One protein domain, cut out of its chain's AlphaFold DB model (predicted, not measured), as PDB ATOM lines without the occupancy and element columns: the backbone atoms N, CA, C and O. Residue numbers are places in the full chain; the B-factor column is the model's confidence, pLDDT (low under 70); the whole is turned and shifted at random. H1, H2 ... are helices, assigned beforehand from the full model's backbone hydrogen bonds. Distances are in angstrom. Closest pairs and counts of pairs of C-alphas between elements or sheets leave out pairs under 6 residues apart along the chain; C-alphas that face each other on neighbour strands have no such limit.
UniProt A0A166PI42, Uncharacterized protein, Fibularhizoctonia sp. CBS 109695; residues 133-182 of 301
ATOM      1  N   SER A 133     120.057  95.924 114.773       86.00
ATOM      2  CA  SER A 133     120.551  96.203 113.421       86.00
ATOM      3  C   SER A 133     120.469  94.990 112.494       86.00
ATOM      4  O   SER A 133     120.281  95.163 111.297       86.00
ATOM      5  N   ARG A 134     120.561  93.755 113.009       88.44
ATOM      6  CA  ARG A 134     120.350  92.546 112.189       88.44
ATOM      7  C   ARG A 134     118.886  92.368 111.795       88.44
ATOM      8  O   ARG A 134     118.606  92.025 110.654       88.44
ATOM      9  N   HIS A 135     117.961  92.608 112.723       87.75
ATOM     10  CA  HIS A 135     116.524  92.496 112.450       87.75
ATOM     11  C   HIS A 135     115.976  93.671 111.629       87.75
ATOM     12  O   HIS A 135     115.032  93.497 110.864       87.75
ATOM     13  N   ALA A 136     116.553  94.864 111.787       86.69
ATOM     14  CA  ALA A 136     116.146  96.081 111.095       86.69
ATOM     15  C   ALA A 136     117.378  96.840 110.564       86.69
ATOM     16  O   ALA A 136     117.723  97.900 111.095       86.69
ATOM     17  N   PRO A 137     118.034  96.344 109.499       84.06
ATOM     18  CA  PRO A 137     119.271  96.935 108.971       84.06
ATOM     19  C   PRO A 137     119.073  98.338 108.396       84.06
ATOM     20  O   PRO A 137     119.991  99.150 108.400       84.06
ATOM     21  N   ASN A 138     117.852  98.654 107.961       83.94
ATOM     22  CA  ASN A 138     117.497  99.978 107.454       83.94
ATOM     23  C   ASN A 138     117.138 100.977 108.569       83.94
ATOM     24  O   ASN A 138     116.807 102.123 108.266       83.94
ATOM     25  N   SER A 139     117.164 100.564 109.843       84.31
ATOM     26  CA  SER A 139     116.916 101.481 110.958       84.31
ATOM     27  C   SER A 139     118.090 102.441 111.150       84.31
ATOM     28  O   SER A 139     119.253 102.054 111.078       84.31
ATOM     29  N   THR A 140     117.780 103.714 111.386       83.88
ATOM     30  CA  THR A 140     118.787 104.740 111.666       83.88
ATOM     31  C   THR A 140     119.252 104.652 113.120       83.88
ATOM     32  O   THR A 140     118.510 104.187 113.992       83.88
ATOM     33  N   LEU A 141     120.466 105.132 113.403       84.19
ATOM     34  CA  LEU A 141     121.004 105.182 114.767       84.19
ATOM     35  C   LEU A 141     120.097 106.013 115.687       84.19
ATOM     36  O   LEU A 141     119.859 105.665 116.836       84.19
ATOM     37  N   GLU A 142     119.537 107.092 115.156       84.25
ATOM     38  CA  GLU A 142     118.601 107.986 115.822       84.25
ATOM     39  C   GLU A 142     117.316 107.256 116.210       84.25
ATOM     40  O   GLU A 142     116.863 107.383 117.345       84.25
ATOM     41  N   SER A 143     116.767 106.432 115.312       84.75
ATOM     42  CA  SER A 143     115.591 105.606 115.600       84.75
ATOM     43  C   SER A 143     115.887 104.568 116.687       84.75
ATOM     44  O   SER A 143     115.073 104.360 117.592       84.75
ATOM     45  N   GLN A 144     117.069 103.943 116.647       86.62
ATOM     46  CA  GLN A 144     117.499 102.995 117.677       86.62
ATOM     47  C   GLN A 144     117.675 103.674 119.043       86.62
ATOM     48  O   GLN A 144     117.153 103.181 120.049       86.62
ATOM     49  N   ASN A 145     118.331 104.835 119.080       87.25
ATOM     50  CA  ASN A 145     118.507 105.631 120.294       87.25
ATOM     51  C   ASN A 145     117.157 106.096 120.853       87.25
ATOM     52  O   ASN A 145     116.897 105.924 122.044       87.25
ATOM     53  N   ALA A 146     116.262 106.600 119.998       87.62
ATOM     54  CA  ALA A 146     114.925 107.033 120.393       87.62
ATOM     55  C   ALA A 146     114.107 105.883 120.995       87.62
ATOM     56  O   ALA A 146     113.520 106.043 122.061       87.62
ATOM     57  N   ARG A 147     114.114 104.693 120.377       87.50
ATOM     58  CA  ARG A 147     113.436 103.498 120.914       87.50
ATOM     59  C   ARG A 147     114.013 103.046 122.251       87.50
ATOM     60  O   ARG A 147     113.261 102.648 123.140       87.50
ATOM     61  N   THR A 148     115.332 103.108 122.393       86.88
ATOM     62  CA  THR A 148     116.020 102.738 123.633       86.88
ATOM     63  C   THR A 148     115.646 103.696 124.760       86.88
ATOM     64  O   THR A 148     115.229 103.249 125.828       86.88
ATOM     65  N   MET A 149     115.688 105.006 124.501       87.44
ATOM     66  CA  MET A 149     115.292 106.036 125.465       87.44
ATOM     67  C   MET A 149     113.803 105.978 125.802       87.44
ATOM     68  O   MET A 149     113.449 106.072 126.974       87.44
ATOM     69  N   TYR A 150     112.940 105.737 124.811       89.06
ATOM     70  CA  TYR A 150     111.499 105.581 125.014       89.06
ATOM     71  C   TYR A 150     111.181 104.476 126.027       89.06
ATOM     72  O   TYR A 150     110.339 104.657 126.908       89.06
ATOM     73  N   ARG A 151     111.874 103.333 125.923       85.94
ATOM     74  CA  ARG A 151     111.737 102.217 126.867       85.94
ATOM     75  C   ARG A 151     112.345 102.555 128.224       85.94
ATOM     76  O   ARG A 151     111.675 102.394 129.237       85.94
ATOM     77  N   LYS A 152     113.589 103.046 128.243       83.50
ATOM     78  CA  LYS A 152     114.340 103.325 129.477       83.50
ATOM     79  C   LYS A 152     113.648 104.365 130.359       83.50
ATOM     80  O   LYS A 152     113.585 104.187 131.568       83.50
ATOM     81  N   ASN A 153     113.099 105.414 129.753       87.94
ATOM     82  CA  ASN A 153     112.440 106.504 130.470       87.94
ATOM     83  C   ASN A 153     110.943 106.253 130.700       87.94
ATOM     84  O   ASN A 153     110.253 107.143 131.191       87.94
ATOM     85  N   ASN A 154     110.420 105.090 130.295       87.44
ATOM     86  CA  ASN A 154     108.989 104.794 130.298       87.44
ATOM     87  C   ASN A 154     108.150 105.916 129.648       87.44
ATOM     88  O   ASN A 154     107.087 106.312 130.136       87.44
ATOM     89  N   THR A 155     108.643 106.460 128.531       88.50
ATOM     90  CA  THR A 155     108.038 107.617 127.860       88.50
ATOM     91  C   THR A 155     106.603 107.328 127.416       88.50
ATOM     92  O   THR A 155     105.791 108.244 127.360       88.50
ATOM     93  N   GLY A 156     106.248 106.062 127.176       89.31
ATOM     94  CA  GLY A 156     104.873 105.667 126.865       89.31
ATOM     95  C   GLY A 156     103.870 105.985 127.975       89.31
ATOM     96  O   GLY A 156     102.804 106.518 127.681       89.31
ATOM     97  N   ALA A 157     104.223 105.734 129.240       91.31
ATOM     98  CA  ALA A 157     103.365 106.079 130.376       91.31
ATOM     99  C   ALA A 157     103.240 107.598 130.564       91.31
ATOM    100  O   ALA A 157     102.185 108.099 130.944       91.31
ATOM    101  N   PHE A 158     104.305 108.350 130.268       90.19
ATOM    102  CA  PHE A 158     104.247 109.810 130.260       90.19
ATOM    103  C   PHE A 158     103.332 110.330 129.144       90.19
ATOM    104  O   PHE A 158     102.490 111.184 129.396       90.19
ATOM    105  N   ILE A 159     103.446 109.785 127.929       89.12
ATOM    106  CA  ILE A 159     102.594 110.179 126.802       89.12
ATOM    107  C   ILE A 159     101.123 109.895 127.098       89.12
ATOM    108  O   ILE A 159     100.290 110.759 126.846       89.12
ATOM    109  N   SER A 160     100.796 108.727 127.656       88.00
ATOM    110  CA  SER A 160      99.405 108.390 127.963       88.00
ATOM    111  C   SER A 160      98.808 109.261 129.070       88.00
ATOM    112  O   SER A 160      97.617 109.556 129.027       88.00
ATOM    113  N   LYS A 161      99.618 109.670 130.055       91.25
ATOM    114  CA  LYS A 161      99.158 110.442 131.215       91.25
ATOM    115  C   LYS A 161      99.142 111.954 130.978       91.25
ATOM    116  O   LYS A 161      98.299 112.635 131.551       91.25
ATOM    117  N   CYS A 162     100.080 112.474 130.189       90.44
ATOM    118  CA  CYS A 162     100.371 113.907 130.142       90.44
ATOM    119  C   CYS A 162     100.131 114.562 128.776       90.44
ATOM    120  O   CYS A 162     100.077 115.787 128.733       90.44
ATOM    121  N   LEU A 163     100.023 113.808 127.673       91.19
ATOM    122  CA  LEU A 163      99.872 114.398 126.338       91.19
ATOM    123  C   LEU A 163      98.453 114.280 125.791       91.19
ATOM    124  O   LEU A 163      97.884 113.190 125.710       91.19
ATOM    125  N   SER A 164      97.930 115.404 125.303       93.25
ATOM    126  CA  SER A 164      96.665 115.448 124.577       93.25
ATOM    127  C   SER A 164      96.822 114.949 123.128       93.25
ATOM    128  O   SER A 164      97.935 114.901 122.587       93.25
ATOM    129  N   PRO A 165      95.718 114.623 122.431       91.75
ATOM    130  CA  PRO A 165      95.762 114.282 121.009       91.75
ATOM    131  C   PRO A 165      96.387 115.376 120.124       91.75
ATOM    132  O   PRO A 165      97.035 115.051 119.125       91.75
ATOM    133  N   ALA A 166      96.230 116.652 120.495       92.94
ATOM    134  CA  ALA A 166      96.821 117.786 119.786       92.94
ATOM    135  C   ALA A 166      98.352 117.815 119.939       92.94
ATOM    136  O   ALA A 166      99.065 117.945 118.943       92.94
ATOM    137  N   ASP A 167      98.863 117.574 121.150       91.81
ATOM    138  CA  ASP A 167     100.308 117.497 121.412       91.81
ATOM    139  C   ASP A 167     100.944 116.338 120.641       91.81
ATOM    140  O   ASP A 167     102.003 116.472 120.027       91.81
ATOM    141  N   GLN A 168     100.261 115.192 120.591       89.94
ATOM    142  CA  GLN A 168     100.723 114.050 119.807       89.94
ATOM    143  C   GLN A 168     100.731 114.347 118.300       89.94
ATOM    144  O   GLN A 168     101.625 113.883 117.587       89.94
ATOM    145  N   ALA A 169      99.757 115.107 117.791       92.62
ATOM    146  CA  ALA A 169      99.740 115.536 116.394       92.62
ATOM    147  C   ALA A 169     100.921 116.467 116.079       92.62
ATOM    148  O   ALA A 169     101.601 116.261 115.070       92.62
ATOM    149  N   TYR A 170     101.220 117.410 116.976       93.88
ATOM    150  CA  TYR A 170     102.384 118.285 116.871       93.88
ATOM    151  C   TYR A 170     103.705 117.502 116.884       93.88
ATOM    152  O   TYR A 170     104.551 117.696 116.009       93.88
ATOM    153  N   LEU A 171     103.872 116.548 117.808       89.94
ATOM    154  CA  LEU A 171     105.069 115.702 117.863       89.94
ATOM    155  C   LEU A 171     105.256 114.873 116.588       89.94
ATOM    156  O   LEU A 171     106.372 114.775 116.081       89.94
ATOM    157  N   ARG A 172     104.174 114.313 116.027       90.19
ATOM    158  CA  ARG A 172     104.230 113.600 114.738       90.19
ATOM    159  C   ARG A 172     104.645 114.524 113.594       90.19
ATOM    160  O   ARG A 172     105.418 114.102 112.738       90.19
ATOM    161  N   HIS A 173     104.155 115.763 113.574       93.25
ATOM    162  CA  HIS A 173     104.581 116.759 112.593       93.25
ATOM    163  C   HIS A 173     106.083 117.052 112.717       93.25
ATOM    164  O   HIS A 173     106.812 116.946 111.735       93.25
ATOM    165  N   LYS A 174     106.568 117.336 113.932       91.50
ATOM    166  CA  LYS A 174     107.992 117.602 114.187       91.50
ATOM    167  C   LYS A 174     108.895 116.411 113.869       91.50
ATOM    168  O   LYS A 174     109.976 116.604 113.323       91.50
ATOM    169  N   ALA A 175     108.449 115.184 114.141       86.19
ATOM    170  CA  ALA A 175     109.182 113.979 113.757       86.19
ATOM    171  C   ALA A 175     109.369 113.881 112.233       86.19
ATOM    172  O   ALA A 175     110.481 113.647 111.773       86.19
ATOM    173  N   ARG A 176     108.315 114.149 111.447       88.31
ATOM    174  CA  ARG A 176     108.397 114.158 109.974       88.31
ATOM    175  C   ARG A 176     109.332 115.247 109.450       88.31
ATOM    176  O   ARG A 176     110.089 114.991 108.521       88.31
ATOM    177  N   GLU A 177     109.299 116.436 110.052       89.44
ATOM    178  CA  GLU A 177     110.216 117.535 109.725       89.44
ATOM    179  C   GLU A 177     111.677 117.105 109.944       89.44
ATOM    180  O   GLU A 177     112.507 117.235 109.044       89.44
ATOM    181  N   MET A 178     111.979 116.484 111.089       83.69
ATOM    182  CA  MET A 178     113.312 115.942 111.374       83.69
ATOM    183  C   MET A 178     113.717 114.824 110.409       83.69
ATOM    184  O   MET A 178     114.842 114.840 109.914       83.69
ATOM    185  N   ASP A 179     112.826 113.886 110.090       81.31
ATOM    186  CA  ASP A 179     113.118 112.806 109.137       81.31
ATOM    187  C   ASP A 179     113.387 113.355 107.725       81.31
ATOM    188  O   ASP A 179     114.271 112.865 107.015       81.31
ATOM    189  N   SER A 180     112.684 114.426 107.340       85.19
ATOM    190  CA  SER A 180     112.870 115.109 106.054       85.19
ATOM    191  C   SER A 180     114.186 115.889 105.947       85.19
ATOM    192  O   SER A 180     114.639 116.163 104.839       85.19
ATOM    193  N   SER A 181     114.853 116.185 107.072       85.12
ATOM    194  CA  SER A 181     116.116 116.944 107.104       85.12
ATOM    195  C   SER A 181     117.296 116.229 106.431       85.12
ATOM    196  O   SER A 181     118.326 116.843 106.157       85.12
ATOM    197  N   GLY A 182     117.194 114.914 106.200       83.88
ATOM    198  CA  GLY A 182     118.260 114.123 105.585       83.88
ATOM    199  C   GLY A 182     119.502 113.922 106.466       83.88
ATOM    200  O   GLY A 182     120.487 113.353 105.992       83.88
TER     201      GLY A 182
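AT A GLANCE: This is residues 133 to 182 of the 301 residues of an uncharacterized protein of Fibularhizoctonia sp. CBS 109695 (UniProt A0A166PI42). Three helices follow one another round an open, flat U: H1 makes one arm, the short H2 lies at the turn, and H3, the longest helix, folds back as the other arm, with an empty gap between the arms. A curved stretch, residues 133 to 140, leads into H1. The printed part has 50 residues, with three named helices in the order H1, H2, H3 and no named strand; the class is all helix. The whole is loose, with a radius of gyration of the C-alphas of 12.7 A, and spans 34 by 25 by 13 A.

HOW THE PARTS SIT: H1, residues 141 to 152, and H2, residues 155 to 162, are close but not clearly touching; their closest C-alphas, those of Tyr 150 and Gly 156, are 6.9 A apart. They run the same way at a steep tilt of 63 degrees. H3, residues 165 to 180, is apart from H1. H2 and H3 are only just apart, their closest C-alphas 8.2 A from each other. In H1, H2 and H3 every O i to N i+4 pair is within hydrogen-bond range.

IN THESE COORDINATES: H1 begins at C-alpha 141, (121.004, 105.182, 114.767), and measures 16.3 A from first to last C-alpha. H2 begins at C-alpha 155, (108.038, 107.617, 127.860), and measures 10.2 A. H3 measures 22.7 A and ends at C-alpha 180, (112.870, 115.109, 106.054).

THE WHOLE: The two C-alphas farthest apart, those of Arg 134 and Ala 166, are 35.3 A from each other. Residues 160 to 166, of which 160 to 162 belong to H2, stand free, and so do residues 169 to 178 of H3. The links from H1 to H2 and from H2 to H3 are tight, with 2 residues each. The printed part has no cut. Its mean pLDDT is 88.0, and no printed residue is under 70.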